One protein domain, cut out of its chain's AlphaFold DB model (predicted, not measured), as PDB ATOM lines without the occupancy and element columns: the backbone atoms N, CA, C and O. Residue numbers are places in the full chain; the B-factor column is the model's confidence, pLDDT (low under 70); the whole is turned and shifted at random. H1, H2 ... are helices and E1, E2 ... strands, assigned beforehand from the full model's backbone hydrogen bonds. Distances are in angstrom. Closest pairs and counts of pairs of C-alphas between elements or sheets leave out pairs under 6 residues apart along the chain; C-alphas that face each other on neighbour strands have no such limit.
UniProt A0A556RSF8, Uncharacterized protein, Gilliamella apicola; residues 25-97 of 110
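Overview. This is residues 25 to 97 of the 110 residues of an uncharacterized protein of Gilliamella apicola (UniProt A0A556RSF8). A small body of helices has a two-stranded hairpin, E1 and E2, reaching away at one end and the last part of the long helix H3 at the other. H2 packs on H3 about at right angles, H1 is near H2, and the tip of the hairpin, residues 55 to 60, and residues 88 to 97 stick out. The printed part has 73 residues with three named helices and two named strands, in the order H1, H2, E1, E2, H3; the two strands make one antiparallel sheet, and the class is mixed, helices and strands. The whole is loose, with a radius of gyration of the C-alphas of 15.1 A, and elongated, spanning 54 by 29 by 20 A.

Arrangement. H1, residues 25 to 32, and H2, residues 35 to 45, are close but not clearly touching; their closest C-alphas, those of Phe 30 and Lys 38, are 7.1 A apart. They run opposite ways at a steep tilt of 48 degrees. E1, residues 51 to 56, and E2, residues 59 to 64, form a hairpin of antiparallel neighbours, with 154 degrees between their directions. The C-alphas of residues 53 and 62 face each other at 4.5 A. N 52 and O 63 are within hydrogen-bond range at 2.9 A, and so are N 61 and O 54 at 3.0 A. H3, residues 74 to 94, touches H2, and their closest C-alphas, those of Ala 45 and Gly 83, are 3.8 A apart. Their lines are about perpendicular, at 82 degrees. H1 is apart from E1, E2 and H3; H2 is apart from E2, and E1 from H3. In H1, H2 and H3 every O i to N i+4 pair is within hydrogen-bond range.

Along the chain. H1 begins at C-alpha 25, at (-18.347, 47.937, -37.615), and has 8 residues. H2 measures 15.2 A from C-alpha 35 to C-alpha 45. E1 measures 16.2 A and ends at C-alpha 56, at (-0.783, 70.936, -10.745); E2 measures 16.5 A. H3, the longest helix, measures 31.0 A and ends at C-alpha 94, at (-18.175, 28.856, -18.685).

Size, cuts and confidence. The two C-alphas farthest apart, those of Ser 57 and Leu 96, are 54.9 A apart. Residues 55 to 60 stand free, and so do residues 88 to 97, of which 88 to 94 belong to H3. Without them the body spans 34 by 20 by 20 A. The links from H1 to H2, H2 to E1 and E1 to E2 are tight, and the link from E2 to H3, nine residues, is short. The printed part has no cut. Its mean pLDDT is 92.0, and no printed residue is under 70.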
ATOM      1  N   LEU A  25     -17.456  48.381 -38.690       81.44
ATOM      2  CA  LEU A  25     -18.347  47.937 -37.615       81.44
ATOM      3  C   LEU A  25     -17.551  47.736 -36.315       81.44
ATOM      4  O   LEU A  25     -18.040  48.067 -35.243       81.44
ATOM      5  N   ALA A  26     -16.288  47.312 -36.436       84.50
ATOM      6  CA  ALA A  26     -15.320  47.254 -35.348       84.50
ATOM      7  C   ALA A  26     -15.051  48.624 -34.695       84.50
ATOM      8  O   ALA A  26     -15.087  48.711 -33.472       84.50
ATOM      9  N   ARG A  27     -14.845  49.693 -35.472       89.50
ATOM     10  CA  ARG A  27     -14.677  51.070 -34.976       89.50
ATOM     11  C   ARG A  27     -15.898  51.552 -34.219       89.50
ATOM     12  O   ARG A  27     -15.764  52.036 -33.098       89.50
ATOM     13  N   THR A  28     -17.086  51.401 -34.799       89.44
ATOM     14  CA  THR A  28     -18.334  51.795 -34.134       89.44
ATOM     15  C   THR A  28     -18.566  50.976 -32.869       89.44
ATOM     16  O   THR A  28     -18.827  51.555 -31.818       89.44
ATOM     17  N   ALA A  29     -18.417  49.651 -32.936       90.31
ATOM     18  CA  ALA A  29     -18.575  48.774 -31.782       90.31
ATOM     19  C   ALA A  29     -17.592  49.140 -30.666       90.31
ATOM     20  O   ALA A  29     -18.019  49.366 -29.539       90.31
ATOM     21  N   PHE A  30     -16.301  49.275 -30.985       92.69
ATOM     22  CA  PHE A  30     -15.260  49.622 -30.019       92.69
ATOM     23  C   PHE A  30     -15.495  50.993 -29.380       92.69
ATOM     24  O   PHE A  30     -15.391  51.135 -28.161       92.69
ATOM     25  N   ASN A  31     -15.836  52.008 -30.177       92.75
ATOM     26  CA  ASN A  31     -16.084  53.353 -29.661       92.75
ATOM     27  C   ASN A  31     -17.329  53.417 -28.766       92.75
ATOM     28  O   ASN A  31     -17.324  54.191 -27.812       92.75
ATOM     29  N   ASN A  32     -18.334  52.574 -29.019       93.62
ATOM     30  CA  ASN A  32     -19.561  52.489 -28.224       93.62
ATOM     31  C   ASN A  32     -19.435  51.617 -26.961       93.62
ATOM     32  O   ASN A  32     -20.366  51.585 -26.155       93.62
ATOM     33  N   LEU A  33     -18.315  50.910 -26.761       93.19
ATOM     34  CA  LEU A  33     -18.084  50.155 -25.529       93.19
ATOM     35  C   LEU A  33     -18.061  51.093 -24.320       93.19
ATOM     36  O   LEU A  33     -17.383  52.125 -24.322       93.19
ATOM     37  N   LYS A  34     -18.730  50.678 -23.239       94.25
ATOM     38  CA  LYS A  34     -18.610  51.353 -21.941       94.25
ATOM     39  C   LYS A  34     -17.148  51.303 -21.468       94.25
ATOM     40  O   LYS A  34     -16.453  50.329 -21.774       94.25
ATOM     41  N   PRO A  35     -16.681  52.267 -20.652       90.81
ATOM     42  CA  PRO A  35     -15.285  52.320 -20.209       90.81
ATOM     43  C   PRO A  35     -14.755  51.001 -19.621       90.81
ATOM     44  O   PRO A  35     -13.664  50.565 -19.978       90.81
ATOM     45  N   GLY A  36     -15.552  50.314 -18.793       90.81
ATOM     46  CA  GLY A  36     -15.175  49.013 -18.224       90.81
ATOM     47  C   GLY A  36     -15.049  47.891 -19.262       90.81
ATOM     48  O   GLY A  36     -14.113  47.101 -19.196       90.81
ATOM     49  N   GLN A  37     -15.937  47.853 -20.261       93.00
ATOM     50  CA  GLN A  37     -15.883  46.862 -21.347       93.00
ATOM     51  C   GLN A  37     -14.668  47.098 -22.243       93.00
ATOM     52  O   GLN A  37     -13.976  46.156 -22.623       93.00
ATOM     53  N   LYS A  38     -14.384  48.369 -22.547       92.75
ATOM     54  CA  LYS A  38     -13.207  48.752 -23.322       92.75
ATOM     55  C   LYS A  38     -11.926  48.369 -22.586       92.75
ATOM     56  O   LYS A  38     -11.052  47.768 -23.197       92.75
ATOM     57  N   LYS A  39     -11.848  48.638 -21.278       91.75
ATOM     58  CA  LYS A  39     -10.718  48.219 -20.439       91.75
ATOM     59  C   LYS A  39     -10.506  46.704 -20.488       91.75
ATOM     60  O   LYS A  39      -9.415  46.273 -20.831       91.75
ATOM     61  N   LEU A  40     -11.555  45.914 -20.242       93.06
ATOM     62  CA  LEU A  40     -11.478  44.448 -20.282       93.06
ATOM     63  C   LEU A  40     -10.969  43.931 -21.637       93.06
ATOM     64  O   LEU A  40     -10.119  43.045 -21.692       93.06
ATOM     65  N   LEU A  41     -11.479  44.493 -22.734       94.31
ATOM     66  CA  LEU A  41     -11.067  44.110 -24.081       94.31
ATOM     67  C   LEU A  41      -9.607  44.482 -24.374       94.31
ATOM     68  O   LEU A  41      -8.875  43.669 -24.939       94.31
ATOM     69  N   LEU A  42      -9.178  45.686 -23.992       93.62
ATOM     70  CA  LEU A  42      -7.790  46.125 -24.150       93.62
ATOM     71  C   LEU A  42      -6.835  45.250 -23.329       93.62
ATOM     72  O   LEU A  42      -5.825  44.797 -23.868       93.62
ATOM     73  N   ASP A  43      -7.199  44.921 -22.089       93.31
ATOM     74  CA  ASP A  43      -6.426  44.025 -21.225       93.31
ATOM     75  C   ASP A  43      -6.308  42.621 -21.853       93.31
ATOM     76  O   ASP A  43      -5.207  42.080 -21.971       93.31
ATOM     77  N   ALA A  44      -7.409  42.056 -22.367       94.00
ATOM     78  CA  ALA A  44      -7.403  40.760 -23.059       94.00
ATOM     79  C   ALA A  44      -6.551  40.761 -24.346       94.00
ATOM     80  O   ALA A  44      -5.956  39.739 -24.723       94.00
ATOM     81  N   ALA A  45      -6.485  41.910 -25.018       94.50
ATOM     82  CA  ALA A  45      -5.648  42.153 -26.186       94.50
ATOM     83  C   ALA A  45      -4.178  42.460 -25.833       94.50
ATOM     84  O   ALA A  45      -3.339  42.500 -26.729       94.50
ATOM     85  N   GLY A  46      -3.841  42.651 -24.551       94.25
ATOM     86  CA  GLY A  46      -2.504  43.062 -24.116       94.25
ATOM     87  C   GLY A  46      -2.147  44.497 -24.516       94.25
ATOM     88  O   GLY A  46      -0.968  44.821 -24.662       94.25
ATOM     89  N   ILE A  47      -3.150  45.349 -24.730       93.50
ATOM     90  CA  ILE A  47      -2.989  46.737 -25.159       93.50
ATOM     91  C   ILE A  47      -3.017  47.635 -23.928       93.50
ATOM     92  O   ILE A  47      -3.998  47.664 -23.188       93.50
ATOM     93  N   ARG A  48      -1.941  48.397 -23.711       90.38
ATOM     94  CA  ARG A  48      -1.858  49.300 -22.563       90.38
ATOM     95  C   ARG A  48      -2.692  50.567 -22.799       90.38
ATOM     96  O   ARG A  48      -2.606  51.159 -23.882       90.38
ATOM     97  N   PRO A  49      -3.455  51.024 -21.790       88.06
ATOM     98  CA  PRO A  49      -4.096  52.328 -21.836       88.06
ATOM     99  C   PRO A  49      -3.070  53.445 -22.019       88.06
ATOM    100  O   PRO A  49      -1.945  53.362 -21.524       88.06
ATOM    101  N   ARG A  50      -3.463  54.508 -22.721       90.44
ATOM    102  CA  ARG A  50      -2.611  55.689 -22.900       90.44
ATOM    103  C   ARG A  50      -2.716  56.511 -21.627       90.44
ATOM    104  O   ARG A  50      -3.819  56.876 -21.220       90.44
ATOM    105  N   THR A  51      -1.583  56.800 -21.003       91.38
ATOM    106  CA  THR A  51      -1.536  57.548 -19.746       91.38
ATOM    107  C   THR A  51      -0.630  58.757 -19.863       91.38
ATOM    108  O   THR A  51       0.406  58.687 -20.519       91.38
ATOM    109  N   THR A  52      -0.980  59.835 -19.172       91.31
ATOM    110  CA  THR A  52      -0.089  60.974 -18.946       91.31
ATOM    111  C   THR A  52      -0.093  61.353 -17.475       91.31
ATOM    112  O   THR A  52      -1.069  61.100 -16.768       91.31
ATOM    113  N   THR A  53       0.971  61.995 -17.016       94.31
ATOM    114  CA  THR A  53       0.992  62.626 -15.697       94.31
ATOM    115  C   THR A  53       0.520  64.065 -15.843       94.31
ATOM    116  O   THR A  53       1.119  64.847 -16.578       94.31
ATOM    117  N   ILE A  54      -0.560  64.418 -15.149       92.44
ATOM    118  CA  ILE A  54      -1.034  65.799 -15.063       92.44
ATOM    119  C   ILE A  54      -0.381  66.442 -13.841       92.44
ATOM    120  O   ILE A  54      -0.453  65.896 -12.739       92.44
ATOM    121  N   TYR A  55       0.259  67.592 -14.052       92.81
ATOM    122  CA  TYR A  55       0.932  68.372 -13.017       92.81
ATOM    123  C   TYR A  55       0.083  69.588 -12.639       92.81
ATOM    124  O   TYR A  55      -0.303  70.369 -13.506       92.81
ATOM    125  N   ASN A  56      -0.161  69.758 -11.344       88.88
ATOM    126  CA  ASN A  56      -0.783  70.936 -10.745       88.88
ATOM    127  C   ASN A  56       0.229  71.625  -9.817       88.88
ATOM    128  O   ASN A  56       1.254  71.042  -9.470       88.88
ATOM    129  N   SER A  57      -0.075  72.844  -9.363       88.88
ATOM    130  CA  SER A  57       0.830  73.656  -8.529       88.88
ATOM    131  C   SER A  57       1.381  72.937  -7.290       88.88
ATOM    132  O   SER A  57       2.501  73.229  -6.884       88.88
ATOM    133  N   ASN A  58       0.635  71.979  -6.726       89.62
ATOM    134  CA  ASN A  58       0.990  71.281  -5.484       89.62
ATOM    135  C   ASN A  58       0.991  69.744  -5.597       89.62
ATOM    136  O   ASN A  58       1.176  69.063  -4.589       89.62
ATOM    137  N   SER A  59       0.716  69.163  -6.769       92.19
ATOM    138  CA  SER A  59       0.591  67.706  -6.907       92.19
ATOM    139  C   SER A  59       0.752  67.227  -8.345       92.19
ATOM    140  O   SER A  59       0.731  68.005  -9.296       92.19
ATOM    141  N   SER A  60       0.884  65.912  -8.507       91.75
ATOM    142  CA  SER A  60       0.739  65.263  -9.804       91.75
ATOM    143  C   SER A  60      -0.127  64.019  -9.668       91.75
ATOM    144  O   SER A  60      -0.161  63.391  -8.607       91.75
ATOM    145  N   PHE A  61      -0.852  63.677 -10.727       92.31
ATOM    146  CA  PHE A  61      -1.639  62.449 -10.781       92.31
ATOM    147  C   PHE A  61      -1.578  61.820 -12.170       92.31
ATOM    148  O   PHE A  61      -1.447  62.509 -13.184       92.31
ATOM    149  N   LEU A  62      -1.678  60.491 -12.214       93.00
ATOM    150  CA  LEU A  62      -1.718  59.742 -13.462       93.00
ATOM    151  C   LEU A  62      -3.135  59.798 -14.044       93.00
ATOM    152  O   LEU A  62      -4.091  59.319 -13.434       93.00
ATOM    153  N   HIS A  63      -3.270  60.363 -15.236       89.06
ATOM    154  CA  HIS A  63      -4.507  60.388 -15.999       89.06
ATOM    155  C   HIS A  63      -4.461  59.337 -17.107       89.06
ATOM    156  O   HIS A  63      -3.501  59.271 -17.871       89.06
ATOM    157  N   THR A  64      -5.509  58.519 -17.205       88.31
ATOM    158  CA  THR A  64      -5.673  57.544 -18.291       88.31
ATOM    159  C   THR A  64      -6.684  58.071 -19.296       88.31
ATOM    160  O   THR A  64      -7.830  58.338 -18.933       88.31
ATOM    161  N   TYR A  65      -6.278  58.184 -20.555       86.12
ATOM    162  CA  TYR A  65      -7.155  58.642 -21.621       86.12
ATOM    163  C   TYR A  65      -8.126  57.550 -22.062       86.12
ATOM    164  O   TYR A  65      -7.778  56.371 -22.172       86.12
ATOM    165  N   SER A  66      -9.352  57.970 -22.375       84.81
ATOM    166  CA  SER A  66     -10.302  57.124 -23.091       84.81
ATOM    167  C   SER A  66      -9.809  56.934 -24.521       84.81
ATOM    168  O   SER A  66      -9.769  57.889 -25.290       84.81
ATOM    169  N   MET A  67      -9.438  55.705 -24.869       89.69
ATOM    170  CA  MET A  67      -8.979  55.386 -26.217       89.69
ATOM    171  C   MET A  67     -10.146  55.291 -27.195       89.69
ATOM    172  O   MET A  67     -11.164  54.637 -26.917       89.69
ATOM    173  N   SER A  68      -9.977  55.891 -28.363       91.25
ATOM    174  CA  SER A  68     -10.802  55.650 -29.538       91.25
ATOM    175  C   SER A  68     -10.225  54.493 -30.361       91.25
ATOM    176  O   SER A  68      -9.103  54.044 -30.140       91.25
ATOM    177  N   TYR A  69     -11.000  53.968 -31.304       90.88
ATOM    178  CA  TYR A  69     -10.507  52.965 -32.246       90.88
ATOM    179  C   TYR A  69      -9.398  53.516 -33.150       90.88
ATOM    180  O   TYR A  69      -8.494  52.777 -33.516       90.88
ATOM    181  N   ASP A  70      -9.456  54.806 -33.491       90.31
ATOM    182  CA  ASP A  70      -8.416  55.477 -34.288       90.31
ATOM    183  C   ASP A  70      -7.134  55.705 -33.465       90.31
ATOM    184  O   ASP A  70      -6.059  55.916 -34.012       90.31
ATOM    185  N   ASP A  71      -7.280  55.569 -32.144       90.69
ATOM    186  CA  ASP A  71      -6.270  55.393 -31.101       90.69
ATOM    187  C   ASP A  71      -5.210  54.323 -31.376       90.69
ATOM    188  O   ASP A  71      -4.115  54.327 -30.801       90.69
ATOM    189  N   LEU A  72      -5.630  53.302 -32.123       91.25
ATOM    190  CA  LEU A  72      -4.993  51.998 -32.208       91.25
ATOM    191  C   LEU A  72      -4.134  51.914 -33.466       91.25
ATOM    192  O   LEU A  72      -4.603  52.152 -34.576       91.25
ATOM    193  N   SER A  73      -2.885  51.501 -33.288       92.56
ATOM    194  CA  SER A  73      -2.021  51.096 -34.398       92.56
ATOM    195  C   SER A  73      -2.516  49.803 -35.054       92.56
ATOM    196  O   SER A  73      -3.216  49.008 -34.426       92.56
ATOM    197  N   ASP A  74      -2.083  49.525 -36.285       89.44
ATOM    198  CA  ASP A  74      -2.435  48.285 -36.994       89.44
ATOM    199  C   ASP A  74      -2.092  47.024 -36.181       89.44
ATOM    200  O   ASP A  74      -2.891  46.092 -36.075       89.44
ATOM    201  N   GLN A  75      -0.936  47.026 -35.510       93.81
ATOM    202  CA  GLN A  75      -0.535  45.923 -34.635       93.81
ATOM    203  C   GLN A  75      -1.476  45.764 -33.431       93.81
ATOM    204  O   GLN A  75      -1.763  44.640 -33.005       93.81
ATOM    205  N   GLU A  76      -1.953  46.869 -32.862       94.81
ATOM    206  CA  GLU A  76      -2.934  46.839 -31.782       94.81
ATOM    207  C   GLU A  76      -4.311  46.399 -32.282       94.81
ATOM    208  O   GLU A  76      -4.997  45.682 -31.563       94.81
ATOM    209  N   LEU A  77      -4.701  46.721 -33.517       92.56
ATOM    210  CA  LEU A  77      -5.926  46.198 -34.129       92.56
ATOM    211  C   LEU A  77      -5.867  44.675 -34.314       92.56
ATOM    212  O   LEU A  77      -6.830  43.967 -33.994       92.56
ATOM    213  N   ASP A  78      -4.724  44.138 -34.739       92.31
ATOM    214  CA  ASP A  78      -4.505  42.689 -34.797       92.31
ATOM    215  C   ASP A  78      -4.578  42.040 -33.411       92.31
ATOM    216  O   ASP A  78      -5.163  40.964 -33.230       92.31
ATOM    217  N   ASN A  79      -4.010  42.699 -32.407       95.06
ATOM    218  CA  ASN A  79      -4.070  42.230 -31.029       95.06
ATOM    219  C   ASN A  79      -5.486  42.327 -30.452       95.06
ATOM    220  O   ASN A  79      -5.908  41.413 -29.744       95.06
ATOM    221  N   LEU A  80      -6.262  43.346 -30.824       93.75
ATOM    222  CA  LEU A  80      -7.670  43.492 -30.463       93.75
ATOM    223  C   LEU A  80      -8.486  42.293 -30.955       93.75
ATOM    224  O   LEU A  80      -9.265  41.708 -30.200       93.75
ATOM    225  N   LYS A  81      -8.247  41.856 -32.198       92.31
ATOM    226  CA  LYS A  81      -8.867  40.651 -32.766       92.31
ATOM    227  C   LYS A  81      -8.495  39.384 -31.989       92.31
ATOM    228  O   LYS A  81      -9.356  38.533 -31.761       92.31
ATOM    229  N   LYS A  82      -7.234  39.243 -31.563       93.69
ATOM    230  CA  LYS A  82      -6.796  38.127 -30.700       93.69
ATOM    231  C   LYS A  82      -7.460  38.195 -29.319       93.69
ATOM    232  O   LYS A  82      -7.901  37.166 -28.818       93.69
ATOM    233  N   GLY A  83      -7.575  39.391 -28.741       93.94
ATOM    234  CA  GLY A  83      -8.249  39.638 -27.464       93.94
ATOM    235  C   GLY A  83      -9.718  39.217 -27.489       93.94
ATOM    236  O   GLY A  83     -10.152  38.484 -26.606       93.94
ATOM    237  N   LEU A  84     -10.456  39.570 -28.547       94.19
ATOM    238  CA  LEU A  84     -11.846  39.127 -28.738       94.19
ATOM    239  C   LEU A  84     -11.973  37.599 -28.750       94.19
ATOM    240  O   LEU A  84     -12.849  37.053 -28.088       94.19
ATOM    241  N   ARG A  85     -11.077  36.898 -29.455       94.38
ATOM    242  CA  ARG A  85     -11.073  35.424 -29.485       94.38
ATOM    243  C   ARG A  85     -10.790  34.813 -28.115       94.38
ATOM    244  O   ARG A  85     -11.395  33.805 -27.771       94.38
ATOM    245  N   ARG A  86      -9.893  35.418 -27.330       94.56
ATOM    246  CA  ARG A  86      -9.618  34.984 -25.951       94.56
ATOM    247  C   ARG A  86     -10.842  35.155 -25.060       94.56
ATOM    248  O   ARG A  86     -11.190  34.226 -24.347       94.56
ATOM    249  N   LEU A  87     -11.505  36.310 -25.131       95.00
ATOM    250  CA  LEU A  87     -12.731  36.558 -24.371       95.00
ATOM    251  C   LEU A  87     -13.841  35.578 -24.761       95.00
ATOM    252  O   LEU A  87     -14.476  35.025 -23.873       95.00
ATOM    253  N   GLN A  88     -14.018  35.308 -26.058       95.06
ATOM    254  CA  GLN A  88     -14.971  34.299 -26.522       95.06
ATOM    255  C   GLN A  88     -14.641  32.916 -25.953       95.06
ATOM    256  O   GLN A  88     -15.510  32.287 -25.376       95.06
ATOM    257  N   SER A  89     -13.376  32.489 -26.011       94.62
ATOM    258  CA  SER A  89     -12.959  31.199 -25.450       94.62
ATOM    259  C   SER A  89     -13.200  31.087 -23.941       94.62
ATOM    260  O   SER A  89     -13.478  29.992 -23.463       94.62
ATOM    261  N   ILE A  90     -13.078  32.185 -23.188       93.88
ATOM    262  CA  ILE A  90     -13.413  32.208 -21.757       93.88
ATOM    263  C   ILE A  90     -14.923  32.054 -21.579       93.88
ATOM    264  O   ILE A  90     -15.349  31.230 -20.780       93.88
ATOM    265  N   ILE A  91     -15.729  32.806 -22.336       95.00
ATOM    266  CA  ILE A  91     -17.194  32.687 -22.304       95.00
ATOM    267  C   ILE A  91     -17.613  31.249 -22.621       95.00
ATOM    268  O   ILE A  91     -18.396  30.676 -21.873       95.00
ATOM    269  N   ASP A  92     -17.041  30.647 -23.663       95.50
ATOM    270  CA  ASP A  92     -17.340  29.276 -24.081       95.50
ATOM    271  C   ASP A  92     -16.991  28.252 -22.988       95.50
ATOM    272  O   ASP A  92     -17.734  27.297 -22.782       95.50
ATOM    273  N   ALA A  93     -15.896  28.465 -22.249       94.12
ATOM    274  CA  ALA A  93     -15.495  27.583 -21.151       94.12
ATOM    275  C   ALA A  93     -16.494  27.587 -19.982       94.12
ATOM    276  O   ALA A  93     -16.668  26.561 -19.330       94.12
ATOM    277  N   PHE A  94     -17.156  28.720 -19.731       95.12
ATOM    278  CA  PHE A  94     -18.175  28.856 -18.685       95.12
ATOM    279  C   PHE A  94     -19.610  28.676 -19.202       95.12
ATOM    280  O   PHE A  94     -20.538  28.646 -18.404       95.12
ATOM    281  N   ALA A  95     -19.820  28.544 -20.515       94.62
ATOM    282  CA  ALA A  95     -21.154  28.468 -21.114       94.62
ATOM    283  C   ALA A  95     -21.941  27.207 -20.715       94.62
ATOM    284  O   ALA A  95     -23.157  27.172 -20.884       94.62
ATOM    285  N   LEU A  96     -21.250  26.178 -20.217       91.31
ATOM    286  CA  LEU A  96     -21.845  24.932 -19.731       91.31
ATOM    287  C   LEU A  96     -22.082  24.929 -18.214       91.31
ATOM    288  O   LEU A  96     -22.652  23.967 -17.712       91.31
ATOM    289  N   CYS A  97     -21.616  25.952 -17.494       93.62
ATOM    290  CA  CYS A  97     -21.816  26.045 -16.053       93.62
ATOM    291  C   CYS A  97     -23.268  26.413 -15.741       93.62
ATOM    292  O   CYS A  97     -23.829  27.337 -16.338       93.62
TER     293      CYS A  97